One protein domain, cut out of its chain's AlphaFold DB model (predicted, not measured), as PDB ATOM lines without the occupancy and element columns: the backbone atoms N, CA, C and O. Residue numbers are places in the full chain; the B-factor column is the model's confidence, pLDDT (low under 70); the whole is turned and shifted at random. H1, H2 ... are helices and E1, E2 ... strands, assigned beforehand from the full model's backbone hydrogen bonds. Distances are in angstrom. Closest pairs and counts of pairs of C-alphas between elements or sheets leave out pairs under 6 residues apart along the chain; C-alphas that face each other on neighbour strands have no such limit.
ATOM      1  N   CYS A 107      67.199  19.912 112.228       97.50
ATOM      2  CA  CYS A 107      66.817  21.017 111.351       97.50
ATOM      3  C   CYS A 107      66.888  20.590 109.883       97.50
ATOM      4  O   CYS A 107      67.885  20.029 109.434       97.50
ATOM      5  N   THR A 108      65.845  20.884 109.105       97.75
ATOM      6  CA  THR A 108      65.734  20.427 107.710       97.75
ATOM      7  C   THR A 108      65.828  21.556 106.695       97.75
ATOM      8  O   THR A 108      65.254  22.634 106.868       97.75
ATOM      9  N   ARG A 109      66.527  21.310 105.585       95.25
ATOM     10  CA  ARG A 109      66.701  22.283 104.502       95.25
ATOM     11  C   ARG A 109      66.564  21.638 103.135       95.25
ATOM     12  O   ARG A 109      66.811  20.450 102.957       95.25
ATOM     13  N   GLY A 110      66.170  22.464 102.172       94.81
ATOM     14  CA  GLY A 110      65.969  22.053 100.796       94.81
ATOM     15  C   GLY A 110      66.149  23.193  99.813       94.81
ATOM     16  O   GLY A 110      65.701  24.320 100.050       94.81
ATOM     17  N   LEU A 111      66.774  22.877  98.687       95.19
ATOM     18  CA  LEU A 111      67.036  23.776  97.574       95.19
ATOM     19  C   LEU A 111      66.487  23.165  96.287       95.19
ATOM     20  O   LEU A 111      66.478  21.951  96.113       95.19
ATOM     21  N   TYR A 112      65.989  24.019  95.400       94.25
ATOM     22  CA  TYR A 112      65.525  23.622  94.076       94.25
ATOM     23  C   TYR A 112      66.173  24.529  93.038       94.25
ATOM     24  O   TYR A 112      66.077  25.756  93.141       94.25
ATOM     25  N   ASP A 113      66.830  23.920  92.057       94.88
ATOM     26  CA  ASP A 113      67.489  24.594  90.950       94.88
ATOM     27  C   ASP A 113      66.649  24.467  89.676       94.88
ATOM     28  O   ASP A 113      66.531  23.406  89.061       94.88
ATOM     29  N   HIS A 114      66.096  25.603  89.252       91.06
ATOM     30  CA  HIS A 114      65.288  25.710  88.042       91.06
ATOM     31  C   HIS A 114      66.087  25.462  86.754       91.06
ATOM     32  O   HIS A 114      65.493  25.066  85.756       91.06
ATOM     33  N   LYS A 115      67.406  25.705  86.743       94.06
ATOM     34  CA  LYS A 115      68.240  25.544  85.540       94.06
ATOM     35  C   LYS A 115      68.488  24.077  85.234       94.06
ATOM     36  O   LYS A 115      68.467  23.675  84.077       94.06
ATOM     37  N   THR A 116      68.742  23.294  86.276       93.81
ATOM     38  CA  THR A 116      69.032  21.864  86.150       93.81
ATOM     39  C   THR A 116      67.792  20.987  86.312       93.81
ATOM     40  O   THR A 116      67.866  19.800  86.008       93.81
ATOM     41  N   ASN A 117      66.661  21.556  86.752       93.19
ATOM     42  CA  ASN A 117      65.462  20.819  87.160       93.19
ATOM     43  C   ASN A 117      65.811  19.738  88.198       93.19
ATOM     44  O   ASN A 117      65.477  18.559  88.042       93.19
ATOM     45  N   THR A 118      66.565  20.138  89.227       95.69
ATOM     46  CA  THR A 118      66.964  19.247  90.320       95.69
ATOM     47  C   THR A 118      66.735  19.873  91.688       95.69
ATOM     48  O   THR A 118      66.671  21.097  91.831       95.69
ATOM     49  N   MET A 119      66.607  19.029  92.711       95.12
ATOM     50  CA  MET A 119      66.583  19.450  94.110       95.12
ATOM     51  C   MET A 119      67.597  18.699  94.968       95.12
ATOM     52  O   MET A 119      67.836  17.501  94.792       95.12
ATOM     53  N   ASP A 120      68.097  19.430  95.957       97.56
ATOM     54  CA  ASP A 120      68.946  18.945  97.036       97.56
ATOM     55  C   ASP A 120      68.204  19.157  98.354       97.56
ATOM     56  O   ASP A 120      67.476  20.141  98.516       97.56
ATOM     57  N   TYR A 121      68.390  18.256  99.311       97.62
ATOM     58  CA  TYR A 121      67.900  18.454 100.667       97.62
ATOM     59  C   TYR A 121      68.773  17.729 101.685       97.62
ATOM     60  O   TYR A 121      69.423  16.730 101.375       97.62
ATOM     61  N   TRP A 122      68.749  18.208 102.921       98.25
ATOM     62  CA  TRP A 122      69.483  17.609 104.028       98.25
ATOM     63  C   TRP A 122      68.797  17.885 105.364       98.25
ATOM     64  O   TRP A 122      67.920  18.750 105.475       98.25
ATOM     65  N   GLY A 123      69.197  17.112 106.366       98.19
ATOM     66  CA  GLY A 123      68.888  17.337 107.769       98.19
ATOM     67  C   GLY A 123      70.182  17.406 108.562       98.19
ATOM     68  O   GLY A 123      71.084  16.597 108.329       98.19
ATOM     69  N   VAL A 124      70.271  18.365 109.476       98.12
ATOM     70  CA  VAL A 124      71.391  18.497 110.411       98.12
ATOM     71  C   VAL A 124      70.916  18.344 111.843       98.12
ATOM     72  O   VAL A 124      69.784  18.721 112.149       98.12
ATOM     73  N   ASP A 125      71.780  17.836 112.712       96.81
ATOM     74  CA  ASP A 125      71.573  17.918 114.154       96.81
ATOM     75  C   ASP A 125      71.490  19.393 114.571       96.81
ATOM     76  O   ASP A 125      72.291  20.226 114.137       96.81
ATOM     77  N   THR A 126      70.476  19.740 115.361       95.00
ATOM     78  CA  THR A 126      70.191  21.135 115.717       95.00
ATOM     79  C   THR A 126      71.282  21.752 116.586       95.00
ATOM     80  O   THR A 126      71.507  22.958 116.490       95.00
ATOM     81  N   TYR A 127      71.973  20.958 117.405       92.19
ATOM     82  CA  TYR A 127      73.007  21.455 118.305       92.19
ATOM     83  C   TYR A 127      74.387  21.489 117.642       92.19
ATOM     84  O   TYR A 127      75.051  22.525 117.660       92.19
ATOM     85  N   SER A 128      74.827  20.379 117.044       94.19
ATOM     86  CA  SER A 128      76.170  20.270 116.457       94.19
ATOM     87  C   SER A 128      76.261  20.833 115.038       94.19
ATOM     88  O   SER A 128      77.348  21.193 114.586       94.19
ATOM     89  N   GLY A 129      75.137  20.911 114.319       94.38
ATOM     90  CA  GLY A 129      75.105  21.267 112.900       94.38
ATOM     91  C   GLY A 129      75.628  20.165 111.973       94.38
ATOM     92  O   GLY A 129      75.753  20.396 110.767       94.38
ATOM     93  N   GLU A 130      75.932  18.975 112.495       96.38
ATOM     94  CA  GLU A 130      76.409  17.851 111.693       96.38
ATOM     95  C   GLU A 130      75.303  17.291 110.798       96.38
ATOM     96  O   GLU A 130      74.139  17.198 111.186       96.38
ATOM     97  N   VAL A 131      75.671  16.889 109.581       98.00
ATOM     98  CA  VAL A 131      74.728  16.314 108.618       98.00
ATOM     99  C   VAL A 131      74.308  14.916 109.068       98.00
ATOM    100  O   VAL A 131      75.118  13.994 109.086       98.00
ATOM    101  N   VAL A 132      73.016  14.749 109.350       97.81
ATOM    102  CA  VAL A 132      72.400  13.459 109.708       97.81
ATOM    103  C   VAL A 132      72.010  12.683 108.450       97.81
ATOM    104  O   VAL A 132      72.184  11.468 108.362       97.81
ATOM    105  N   PHE A 133      71.489  13.382 107.442       98.19
ATOM    106  CA  PHE A 133      71.181  12.805 106.135       98.19
ATOM    107  C   PHE A 133      71.250  13.860 105.034       98.19
ATOM    108  O   PHE A 133      70.965  15.035 105.251       98.19
ATOM    109  N   GLU A 134      71.552  13.416 103.815       98.12
ATOM    110  CA  GLU A 134      71.614  14.275 102.635       98.12
ATOM    111  C   GLU A 134      71.142  13.527 101.380       98.12
ATOM    112  O   GLU A 134      71.387  12.328 101.203       98.12
ATOM    113  N   LYS A 135      70.466  14.250 100.485       98.00
ATOM    114  CA  LYS A 135      70.211  13.846  99.103       98.00
ATOM    115  C   LYS A 135      70.530  15.001  98.161       98.00
ATOM    116  O   LYS A 135      70.093  16.126  98.386       98.00
ATOM    117  N   LYS A 136      71.252  14.699  97.084       97.19
ATOM    118  CA  LYS A 136      71.676  15.668  96.069       97.19
ATOM    119  C   LYS A 136      71.227  15.243  94.677       97.19
ATOM    120  O   LYS A 136      71.160  14.050  94.390       97.19
ATOM    121  N   LYS A 137      71.007  16.228  93.807       96.12
ATOM    122  CA  LYS A 137      70.698  16.107  92.379       96.12
ATOM    123  C   LYS A 137      69.493  15.210  92.087       96.12
ATOM    124  O   LYS A 137      69.480  14.523  91.067       96.12
ATOM    125  N   ILE A 138      68.478  15.236  92.953       96.69
ATOM    126  CA  ILE A 138      67.216  14.526  92.707       96.69
ATOM    127  C   ILE A 138      66.557  15.171  91.491       96.69
ATOM    128  O   ILE A 138      66.327  16.381  91.490       96.69
ATOM    129  N   LYS A 139      66.246  14.382  90.461       95.19
ATOM    130  CA  LYS A 139      65.652  14.904  89.219       95.19
ATOM    131  C   LYS A 139      64.166  15.239  89.369       95.19
ATOM    132  O   LYS A 139      63.383  14.417  89.855       95.19
ATOM    133  N   GLY A 140      63.776  16.397  88.837       91.56
ATOM    134  CA  GLY A 140      62.417  16.932  88.886       91.56
ATOM    135  C   GLY A 140      62.108  17.642  90.204       91.56
ATOM    136  O   GLY A 140      63.000  17.979  90.983       91.56
ATOM    137  N   GLY A 141      60.817  17.833  90.477       88.56
ATOM    138  CA  GLY A 141      60.351  18.438  91.721       88.56
ATOM    139  C   GLY A 141      60.061  19.930  91.595       88.56
ATOM    140  O   GLY A 141      59.838  20.467  90.516       88.56
ATOM    141  N   ASN A 142      59.996  20.598  92.743       87.88
ATOM    142  CA  ASN A 142      59.841  22.044  92.842       87.88
ATOM    143  C   ASN A 142      60.306  22.522  94.226       87.88
ATOM    144  O   ASN A 142      60.638  21.726  95.108       87.88
ATOM    145  N   ARG A 143      60.287  23.842  94.438       88.44
ATOM    146  CA  ARG A 143      60.684  24.480  95.704       88.44
ATOM    147  C   ARG A 143      59.890  23.996  96.921       88.44
ATOM    148  O   ARG A 143      60.439  23.953  98.017       88.44
ATOM    149  N   SER A 144      58.606  23.690  96.771       86.38
ATOM    150  CA  SER A 144      57.791  23.204  97.889       86.38
ATOM    151  C   SER A 144      58.191  21.780  98.255       86.38
ATOM    152  O   SER A 144      58.371  21.463  99.429       86.38
ATOM    153  N   LEU A 145      58.419  20.943  97.245       89.12
ATOM    154  CA  LEU A 145      58.800  19.554  97.437       89.12
ATOM    155  C   LEU A 145      60.194  19.406  98.052       89.12
ATOM    156  O   LEU A 145      60.371  18.583  98.950       89.12
ATOM    157  N   SER A 146      61.152  20.250  97.650       93.00
ATOM    158  CA  SER A 146      62.490  20.249  98.252       93.00
ATOM    159  C   SER A 146      62.464  20.568  99.745       93.00
ATOM    160  O   SER A 146      63.343  20.119 100.468       93.00
ATOM    161  N   ARG A 147      61.443  21.282 100.234       92.50
ATOM    162  CA  ARG A 147      61.269  21.619 101.657       92.50
ATOM    163  C   ARG A 147      60.455  20.587 102.433       92.50
ATOM    164  O   ARG A 147      60.656  20.450 103.633       92.50
ATOM    165  N   LEU A 148      59.546  19.877 101.768       92.94
ATOM    166  CA  LEU A 148      58.731  18.830 102.385       92.94
ATOM    167  C   LEU A 148      59.511  17.526 102.574       92.94
ATOM    168  O   LEU A 148      59.502  16.950 103.659       92.94
ATOM    169  N   LEU A 149      60.167  17.047 101.514       95.12
ATOM    170  CA  LEU A 149      60.848  15.752 101.520       95.12
ATOM    171  C   LEU A 149      61.897  15.581 102.634       95.12
ATOM    172  O   LEU A 149      61.900  14.501 103.224       95.12
ATOM    173  N   PRO A 150      62.737  16.574 102.998       97.50
ATOM    174  CA  PRO A 150      63.645  16.413 104.133       97.50
ATOM    175  C   PRO A 150      62.909  16.273 105.468       97.50
ATOM    176  O   PRO A 150      63.397  15.553 106.331       97.50
ATOM    177  N   VAL A 151      61.732  16.890 105.644       97.00
ATOM    178  CA  VAL A 151      60.940  16.718 106.872       97.00
ATOM    179  C   VAL A 151      60.451  15.281 106.991       97.00
ATOM    180  O   VAL A 151      60.647  14.649 108.025       97.00
ATOM    181  N   VAL A 152      59.887  14.726 105.916       96.25
ATOM    182  CA  VAL A 152      59.411  13.333 105.917       96.25
ATOM    183  C   VAL A 152      60.570  12.346 106.061       96.25
ATOM    184  O   VAL A 152      60.451  11.367 106.793       96.25
ATOM    185  N   HIS A 153      61.712  12.616 105.420       97.81
ATOM    186  CA  HIS A 153      62.925  11.819 105.604       97.81
ATOM    187  C   HIS A 153      63.380  11.856 107.068       97.81
ATOM    188  O   HIS A 153      63.604  10.798 107.641       97.81
ATOM    189  N   GLY A 154      63.448  13.035 107.692       97.75
ATOM    190  CA  GLY A 154      63.814  13.175 109.101       97.75
ATOM    191  C   GLY A 154      62.885  12.399 110.031       97.75
ATOM    192  O   GLY A 154      63.362  11.617 110.847       97.75
ATOM    193  N   LEU A 155      61.567  12.523 109.852       97.31
ATOM    194  CA  LEU A 155      60.582  11.763 110.632       97.31
ATOM    195  C   LEU A 155      60.780  10.247 110.487       97.31
ATOM    196  O   LEU A 155      60.808   9.521 111.481       97.31
ATOM    197  N   ALA A 156      60.962   9.766 109.255       96.88
ATOM    198  CA  ALA A 156      61.224   8.355 108.993       96.88
ATOM    199  C   ALA A 156      62.566   7.896 109.582       96.88
ATOM    200  O   ALA A 156      62.657   6.795 110.121       96.88
ATOM    201  N   HIS A 157      63.599   8.738 109.511       96.81
ATOM    202  CA  HIS A 157      64.910   8.472 110.091       96.81
ATOM    203  C   HIS A 157      64.810   8.307 111.610       96.81
ATOM    204  O   HIS A 157      65.236   7.275 112.120       96.81
ATOM    205  N   LEU A 158      64.200   9.264 112.314       95.56
ATOM    206  CA  LEU A 158      64.017   9.203 113.766       95.56
ATOM    207  C   LEU A 158      63.247   7.950 114.184       95.56
ATOM    208  O   LEU A 158      63.688   7.210 115.063       95.56
ATOM    209  N   LYS A 159      62.149   7.644 113.483       95.31
ATOM    210  CA  LYS A 159      61.327   6.467 113.774       95.31
ATOM    211  C   LYS A 159      62.077   5.152 113.566       95.31
ATOM    212  O   LYS A 159      62.003   4.273 114.418       95.31
ATOM    213  N   ASN A 160      62.842   5.026 112.480       95.38
ATOM    214  CA  ASN A 160      63.642   3.827 112.204       95.38
ATOM    215  C   ASN A 160      64.744   3.586 113.245       95.38
ATOM    216  O   ASN A 160      65.148   2.443 113.441       95.38
ATOM    217  N   HIS A 161      65.214   4.641 113.914       94.94
ATOM    218  CA  HIS A 161      66.228   4.554 114.966       94.94
ATOM    219  C   HIS A 161      65.629   4.598 116.379       94.94
ATOM    220  O   HIS A 161      66.380   4.610 117.349       94.94
ATOM    221  N   SER A 162      64.296   4.587 116.514       94.50
ATOM    222  CA  SER A 162      63.592   4.703 117.802       94.50
ATOM    223  C   SER A 162      64.002   5.945 118.610       94.50
ATOM    224  O   SER A 162      64.149   5.881 119.827       94.50
ATOM    225  N   ILE A 163      64.207   7.074 117.926       93.25
ATOM    226  CA  ILE A 163      64.566   8.360 118.533       93.25
ATOM    227  C   ILE A 163      63.308   9.224 118.648       93.25
ATOM    228  O   ILE A 163      62.644   9.503 117.649       93.25
ATOM    229  N   GLU A 164      63.009   9.690 119.858       92.75
ATOM    230  CA  GLU A 164      61.959  10.679 120.113       92.75
ATOM    231  C   GLU A 164      62.556  12.087 120.088       92.75
ATOM    232  O   GLU A 164      63.112  12.571 121.070       92.75
ATOM    233  N   ALA A 165      62.466  12.738 118.931       93.81
ATOM    234  CA  ALA A 165      62.966  14.090 118.720       93.81
ATOM    235  C   ALA A 165      62.061  14.846 117.736       93.81
ATOM    236  O   ALA A 165      61.446  14.222 116.862       93.81
ATOM    237  N   PRO A 166      61.956  16.182 117.831       95.44
ATOM    238  CA  PRO A 166      61.238  16.949 116.832       95.44
ATOM    239  C   PRO A 166      62.079  17.154 115.565       95.44
ATOM    240  O   PRO A 166      63.313  17.147 115.575       95.44
ATOM    241  N   ILE A 167      61.386  17.400 114.456       97.25
ATOM    242  CA  ILE A 167      61.963  17.945 113.231       97.25
ATOM    243  C   ILE A 167      61.614  19.426 113.146       97.25
ATOM    244  O   ILE A 167      60.437  19.787 113.106       97.25
ATOM    245  N   TYR A 168      62.624  20.279 113.036       96.12
ATOM    246  CA  TYR A 168      62.435  21.689 112.741       96.12
ATOM    247  C   TYR A 168      62.408  21.947 111.236       96.12
ATOM    248  O   TYR A 168      63.260  21.490 110.462       96.12
ATOM    249  N   THR A 169      61.436  22.755 110.819       93.50
ATOM    250  CA  THR A 169      61.379  23.360 109.488       93.50
ATOM    251  C   THR A 169      61.138  24.857 109.610       93.50
ATOM    252  O   THR A 169      60.388  25.304 110.469       93.50
ATOM    253  N   ARG A 170      61.725  25.653 108.714       90.06
ATOM    254  CA  ARG A 170      61.371  27.080 108.560       90.06
ATOM    255  C   ARG A 170      60.157  27.301 107.668       90.06
ATOM    256  O   ARG A 170      59.723  28.430 107.452       90.06
ATOM    257  N   ASN A 171      59.641  26.241 107.049       88.25
ATOM    258  CA  ASN A 171      58.572  26.374 106.080       88.25
ATOM    259  C   ASN A 171      57.203  26.157 106.742       88.25
ATOM    260  O   ASN A 171      56.772  25.023 106.940       88.25
ATOM    261  N   LYS A 172      56.496  27.261 107.018       83.19
ATOM    262  CA  LYS A 172      55.138  27.249 107.593       83.19
ATOM    263  C   LYS A 172      54.132  26.431 106.788       83.19
ATOM    264  O   LYS A 172      53.301  25.762 107.386       83.19
ATOM    265  N   GLN A 173      54.217  26.450 105.459       82.31
ATOM    266  CA  GLN A 173      53.337  25.648 104.607       82.31
ATOM    267  C   GLN A 173      53.560  24.146 104.836       82.31
ATOM    268  O   GLN A 173      52.594  23.407 104.979       82.31
ATOM    269  N   VAL A 174      54.814  23.694 104.920       88.50
ATOM    270  CA  VAL A 174      55.156  22.297 105.231       88.50
ATOM    271  C   VAL A 174      54.674  21.927 106.629       88.50
ATOM    272  O   VAL A 174      54.001  20.909 106.774       88.50
ATOM    273  N   TYR A 175      54.956  22.765 107.633       88.69
ATOM    274  CA  TYR A 175      54.427  22.586 108.989       88.69
ATOM    275  C   TYR A 175      52.900  22.429 108.969       88.69
ATOM    276  O   TYR A 175      52.366  21.460 109.500       88.69
ATOM    277  N   TYR A 176      52.200  23.332 108.281       83.81
ATOM    278  CA  TYR A 176      50.746  23.340 108.188       83.81
ATOM    279  C   TYR A 176      50.193  22.106 107.464       83.81
ATOM    280  O   TYR A 176      49.236  21.502 107.942       83.81
ATOM    281  N   TYR A 177      50.795  21.679 106.352       84.50
ATOM    282  CA  TYR A 177      50.380  20.465 105.644       84.50
ATOM    283  C   TYR A 177      50.572  19.210 106.487       84.50
ATOM    284  O   TYR A 177      49.696  18.349 106.486       84.50
ATOM    285  N   ILE A 178      51.670  19.122 107.242       86.75
ATOM    286  CA  ILE A 178      51.907  18.008 108.166       86.75
ATOM    287  C   ILE A 178      50.920  18.024 109.316       86.75
ATOM    288  O   ILE A 178      50.303  16.996 109.580       86.75
ATOM    289  N   HIS A 179      50.709  19.178 109.935       84.25
ATOM    290  CA  HIS A 179      49.805  19.300 111.068       84.25
ATOM    291  C   HIS A 179      48.344  18.989 110.702       84.25
ATOM    292  O   HIS A 179      47.631  18.386 111.499       84.25
ATOM    293  N   ASN A 180      47.901  19.376 109.499       82.00
ATOM    294  CA  ASN A 180      46.524  19.169 109.033       82.00
ATOM    295  C   ASN A 180      46.335  17.901 108.184       82.00
ATOM    296  O   ASN A 180      45.221  17.632 107.747       82.00
ATOM    297  N   GLN A 181      47.398  17.133 107.936       82.25
ATOM    298  CA  GLN A 181      47.384  15.947 107.072       82.25
ATOM    299  C   GLN A 181      46.916  16.216 105.626       82.25
ATOM    300  O   GLN A 181      46.315  15.369 104.968       82.25
ATOM    301  N   TRP A 182      47.202  17.406 105.091       80.56
ATOM    302  CA  TRP A 182      46.770  17.837 103.750       80.56
ATOM    303  C   TRP A 182      47.818  17.527 102.680       80.56
ATOM    304  O   TRP A 182      48.322  18.404 101.975       80.56
ATOM    305  N   TYR A 183      48.178  16.251 102.565       74.50
ATOM    306  CA  TYR A 183      49.273  15.829 101.690       74.50
ATOM    307  C   TYR A 183      48.862  15.686 100.225       74.50
ATOM    308  O   TYR A 183      49.671  15.898  99.326       74.50
ATOM    309  N   GLU A 184      47.593  15.369  99.966       66.12
ATOM    310  CA  GLU A 184      47.083  15.123  98.612       66.12
ATOM    311  C   GLU A 184      47.073  16.383  97.743       66.12
ATOM    312  O   GLU A 184      47.255  16.334  96.526       66.12
ATOM    313  N   SER A 185      46.979  17.559  98.361       65.19
ATOM    314  CA  SER A 185      47.142  18.812  97.633       65.19
ATOM    315  C   SER A 185      48.570  19.037  97.126       65.19
ATOM    316  O   SER A 185      48.805  20.020  96.455       65.19
ATOM    317  N   LEU A 186      49.560  18.183  97.377       62.88
ATOM    318  CA  LEU A 186      50.922  18.399  96.860       62.88
ATOM    319  C   LEU A 186      51.147  17.860  95.437       62.88
ATOM    320  O   LEU A 186      52.173  18.160  94.826       62.88
ATOM    321  N   PHE A 187      50.195  17.101  94.884       60.41
ATOM    322  CA  PHE A 187      50.367  16.366  93.624       60.41
ATOM    323  C   PHE A 187      50.216  17.206  92.340       60.41
ATOM    324  O   PHE A 187      50.633  16.761  91.271       60.41
ATOM    325  N   TYR A 188      49.639  18.412  92.386       55.72
ATOM    326  CA  TYR A 188      49.060  19.030  91.179       55.72
ATOM    327  C   TYR A 188      50.053  19.612  90.145       55.72
ATOM    328  O   TYR A 188      49.603  20.142  89.131       55.72
ATOM    329  N   LYS A 189      51.382  19.538  90.345       63.28
ATOM    330  CA  LYS A 189      52.378  20.181  89.446       63.28
ATOM    331  C   LYS A 189      53.698  19.422  89.245       63.28
ATOM    332  O   LYS A 189      54.729  20.063  89.056       63.28
ATOM    333  N   LEU A 190      53.714  18.093  89.324       72.12
ATOM    334  CA  LEU A 190      54.953  17.326  89.132       72.12
ATOM    335  C   LEU A 190      54.993  16.582  87.800       72.12
ATOM    336  O   LEU A 190      53.983  16.054  87.333       72.12
ATOM    337  N   ASP A 191      56.200  16.495  87.238       79.06
ATOM    338  CA  ASP A 191      56.510  15.607  86.122       79.06
ATOM    339  C   ASP A 191      56.322  14.156  86.585       79.06
ATOM    340  O   ASP A 191      57.140  13.613  87.344       79.06
ATOM    341  N   LYS A 192      55.220  13.533  86.151       82.56
ATOM    342  CA  LYS A 192      54.879  12.152  86.510       82.56
ATOM    343  C   LYS A 192      56.018  11.201  86.143       82.56
ATOM    344  O   LYS A 192      56.519  11.215  85.021       82.56
ATOM    345  N   GLY A 193      56.405  10.349  87.087       83.50
ATOM    346  CA  GLY A 193      57.467   9.357  86.924       83.50
ATOM    347  C   GLY A 193      58.888   9.870  87.180       83.50
ATOM    348  O   GLY A 193      59.818   9.054  87.182       83.50
ATOM    349  N   SER A 194      59.071  11.171  87.441       90.31
ATOM    350  CA  SER A 194      60.353  11.722  87.900       90.31
ATOM    351  C   SER A 194      60.793  11.107  89.236       90.31
ATOM    352  O   SER A 194      60.010  10.493  89.964       90.31
ATOM    353  N   GLU A 195      62.076  11.250  89.572       94.31
ATOM    354  CA  GLU A 195      62.595  10.767  90.856       94.31
ATOM    355  C   GLU A 195      61.905  11.472  92.029       94.31
ATOM    356  O   GLU A 195      61.481  10.825  92.988       94.31
ATOM    357  N   ALA A 196      61.717  12.786  91.909       92.38
ATOM    358  CA  ALA A 196      61.006  13.597  92.882       92.38
ATOM    359  C   ALA A 196      59.537  13.162  93.066       92.38
ATOM    360  O   ALA A 196      59.070  13.066  94.199       92.38
ATOM    361  N   ASP A 197      58.825  12.835  91.981       90.31
ATOM    362  CA  ASP A 197      57.450  12.312  92.034       90.31
ATOM    363  C   ASP A 197      57.378  10.966  92.778       90.31
ATOM    364  O   ASP A 197      56.568  10.787  93.687       90.31
ATOM    365  N   LYS A 198      58.301  10.041  92.490       92.62
ATOM    366  CA  LYS A 198      58.386   8.755  93.209       92.62
ATOM    367  C   LYS A 198      58.669   8.945  94.700       92.62
ATOM    368  O   LYS A 198      58.111   8.227  95.531       92.62
ATOM    369  N   LEU A 199      59.532   9.899  95.052       94.06
ATOM    370  CA  LEU A 199      59.800  10.247  96.449       94.06
ATOM    371  C   LEU A 199      58.572  10.857  97.125       94.06
ATOM    372  O   LEU A 199      58.286  10.486  98.261       94.06
ATOM    373  N   LEU A 200      57.822  11.726  96.439       91.06
ATOM    374  CA  LEU A 200      56.571  12.268  96.967       91.06
ATOM    375  C   LEU A 200      55.561  11.155  97.247       91.06
ATOM    376  O   LEU A 200      55.020  11.100  98.344       91.06
ATOM    377  N   GLN A 201      55.332  10.248  96.297       90.56
ATOM    378  CA  GLN A 201      54.378   9.146  96.475       90.56
ATOM    379  C   GLN A 201      54.730   8.286  97.694       90.56
ATOM    380  O   GLN A 201      53.863   7.971  98.509       90.56
ATOM    381  N   ARG A 202      56.018   7.970  97.876       93.44
ATOM    382  CA  ARG A 202      56.506   7.261  99.068       93.44
ATOM    383  C   ARG A 202      56.320   8.074 100.347       93.44
ATOM    384  O   ARG A 202      55.944   7.501 101.362       93.44
ATOM    385  N   ALA A 203      56.589   9.377 100.305       93.12
ATOM    386  CA  ALA A 203      56.438  10.267 101.448       93.12
ATOM    387  C   ALA A 203      54.975  10.372 101.897       93.12
ATOM    388  O   ALA A 203      54.700  10.241 103.085       93.12
ATOM    389  N   VAL A 204      54.042  10.537 100.956       89.94
ATOM    390  CA  VAL A 204      52.600  10.572 101.243       89.94
ATOM    391  C   VAL A 204      52.138   9.240 101.818       89.94
ATOM    392  O   VAL A 204      51.516   9.231 102.873       89.94
ATOM    393  N   LEU A 205      52.513   8.115 101.198       91.31
ATOM    394  CA  LEU A 205      52.181   6.794 101.733       91.31
ATOM    395  C   LEU A 205      52.730   6.601 103.152       91.31
ATOM    396  O   LEU A 205      52.039   6.051 104.006       91.31
ATOM    397  N   TRP A 206      53.958   7.049 103.415       94.00
ATOM    398  CA  TRP A 206      54.546   6.963 104.747       94.00
ATOM    399  C   TRP A 206      53.752   7.808 105.750       94.00
ATOM    400  O   TRP A 206      53.319   7.274 106.765       94.00
ATOM    401  N   LEU A 207      53.470   9.074 105.440       91.25
ATOM    402  CA  LEU A 207      52.695   9.965 106.310       91.25
ATOM    403  C   LEU A 207      51.284   9.430 106.600       91.25
ATOM    404  O   LEU A 207      50.839   9.493 107.739       91.25
ATOM    405  N   SER A 208      50.607   8.831 105.619       89.62
ATOM    406  CA  SER A 208      49.275   8.239 105.821       89.62
ATOM    407  C   SER A 208      49.266   7.024 106.758       89.62
ATOM    408  O   SER A 208      48.205   6.638 107.236       89.62
ATOM    409  N   ASN A 209      50.424   6.405 107.014       91.62
ATOM    410  CA  ASN A 209      50.558   5.225 107.876       91.62
ATOM    411  C   ASN A 209      51.248   5.525 109.218       91.62
ATOM    412  O   ASN A 209      51.505   4.603 109.991       91.62
ATOM    413  N   HIS A 210      51.585   6.786 109.499       91.44
ATOM    414  CA  HIS A 210      52.322   7.165 110.700       91.44
ATOM    415  C   HIS A 210      51.719   8.423 111.325       91.44
ATOM    416  O   HIS A 210      51.664   9.469 110.687       91.44
ATOM    417  N   ASP A 211      51.330   8.342 112.600       87.88
ATOM    418  CA  ASP A 211      51.014   9.549 113.359       87.88
ATOM    419  C   ASP A 211      52.307  10.311 113.667       87.88
ATOM    420  O   ASP A 211      53.250   9.770 114.251       87.88
ATOM    421  N   VAL A 212      52.349  11.549 113.192       86.69
ATOM    422  CA  VAL A 212      53.482  12.478 113.288       86.69
ATOM    423  C   VAL A 212      53.044  13.815 113.885       86.69
ATOM    424  O   VAL A 212      53.765  14.816 113.804       86.69
ATOM    425  N   LYS A 213      51.827  13.876 114.440       75.94
ATOM    426  CA  LYS A 213      51.296  15.101 115.025       75.94
ATOM    427  C   LYS A 213      52.157  15.502 116.223       75.94
ATOM    428  O   LYS A 213      52.381  14.720 117.136       75.94
ATOM    429  N   GLY A 214      52.646  16.740 116.208       77.06
ATOM    430  CA  GLY A 214      53.540  17.261 117.249       77.06
ATOM    431  C   GLY A 214      55.020  16.900 117.068       77.06
ATOM    432  O   GLY A 214      55.854  17.457 117.770       77.06
ATOM    433  N   SER A 215      55.376  16.051 116.096       89.50
ATOM    434  CA  SER A 215      56.778  15.710 115.796       89.50
ATOM    435  C   SER A 215      57.472  16.727 114.885       89.50
ATOM    436  O   SER A 215      58.677  16.642 114.674       89.50
ATOM    437  N   VAL A 216      56.728  17.679 114.316       93.38
ATOM    438  CA  VAL A 216      57.273  18.754 113.479       93.38
ATOM    439  C   VAL A 216      57.012  20.090 114.148       93.38
ATOM    440  O   VAL A 216      55.863  20.434 114.425       93.38
ATOM    441  N   LEU A 217      58.083  20.847 114.357       91.75
ATOM    442  CA  LEU A 217      58.065  22.174 114.953       91.75
ATOM    443  C   LEU A 217      58.523  23.215 113.933       91.75
ATOM    444  O   LEU A 217      59.289  22.939 113.003       91.75
ATOM    445  N   LEU A 218      58.033  24.438 114.105       89.31
ATOM    446  CA  LEU A 218      58.451  25.560 113.287       89.31
ATOM    447  C   LEU A 218      59.685  26.220 113.906       89.31
ATOM    448  O   LEU A 218      59.705  26.495 115.102       89.31
ATOM    449  N   TRP A 219      60.706  26.475 113.090       90.12
ATOM    450  CA  TRP A 219      61.842  27.297 113.493       90.12
ATOM    451  C   TRP A 219      61.540  28.773 113.248       90.12
ATOM    452  O   TRP A 219      61.250  29.159 112.112       90.12
TER     453      TRP A 219
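AT A GLANCE: This is residues 107 to 219 of the 229 residues of the protein "Ribonuclease H" of Chitinophagaceae bacterium (UniProt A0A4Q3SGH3). A three-stranded antiparallel sheet, E1, E2 and E3, covers one side of the long helix H1, which runs through the middle of the model. On the side of H1 away from that sheet H3 crosses it, H2 lies near one end of it, and a small parallel pair of strands, E4 and E5, sits between H2 and an end of E1. The printed part has 113 residues, with five named strands and three named helices in the order E1 E2 E3 H1 E4 H2 H3 E5; the larger sheet runs E1, E2, E3, and the class is mixed, helices and strands. The whole is compact and rounded, with a radius of gyration of the C-alphas of 13.2 A and spans of 35 by 28 by 24 A.

HOW THE PARTS SIT: Begin with E1, residues 107 to 113, E2, residues 118 to 125, and E3, residues 131 to 139, a meander in which each strand is the antiparallel neighbour of the one before. In the hairpin E1 and E2, N 109 and O 122 are 2.9 A apart, within hydrogen-bond range; in the hairpin E2 and E3, N 135 and O 121 are 2.8 A apart. H1, residues 143 to 160, is on this sheet at a height of 8.2 A, slantwise to the strands at 37 degrees to E1 on the local plane; the closest C-alphas of E1 and H1 are those of Gly 110 and Ser 146, 4.7 A apart. H3, residues 195 to 208, completes two layers, helices on one face of a sheet. H1, with residues 145 to 153 alone, touches H3 at a steep tilt of 51 degrees, closest at C-alphas 152 and 203, 6.2 A. H2, residues 172 to 180, is not on the sheet and only just touches H1, with 3 pairs of C-alphas within 8 A, closest at Leu 148 and Val 174, 5.7 A. E4, residues 167 to 169, and E5, residues 216 to 218, are parallel, with N 217 and O 167 2.9 A apart; with H2 and H3 between them they form a strand-helix-strand unit, two parallel strands joined through helices, whose crossover is right-handed. In H2 and H3 every O i to N i+4 pair is within hydrogen-bond range; in H1 11 of 14 are.

IN THESE COORDINATES: Find C-alpha 107 at (66.817, 21.017, 111.351), where E1 begins its 20.7 A; E2 covers 24.3 A and E3 21.5 A. From C-alpha 143 at (60.684, 24.480, 95.704) H1 runs 26.6 A, H3 20.2 A and H2 11.9 A. E4 measures 6.6 A, and E5 6.9 A, ending at C-alpha 218 at (58.451, 25.560, 113.287).

THE WHOLE: Look for the two C-alphas farthest apart at Lys 115 and Ser 162, 38.7 A. The printed part has no cut. The long link is H2 to H3, residues 181 to 194, and in it residues 184 to 189 are under 70 in pLDDT; the mean of the printed part is 90.3.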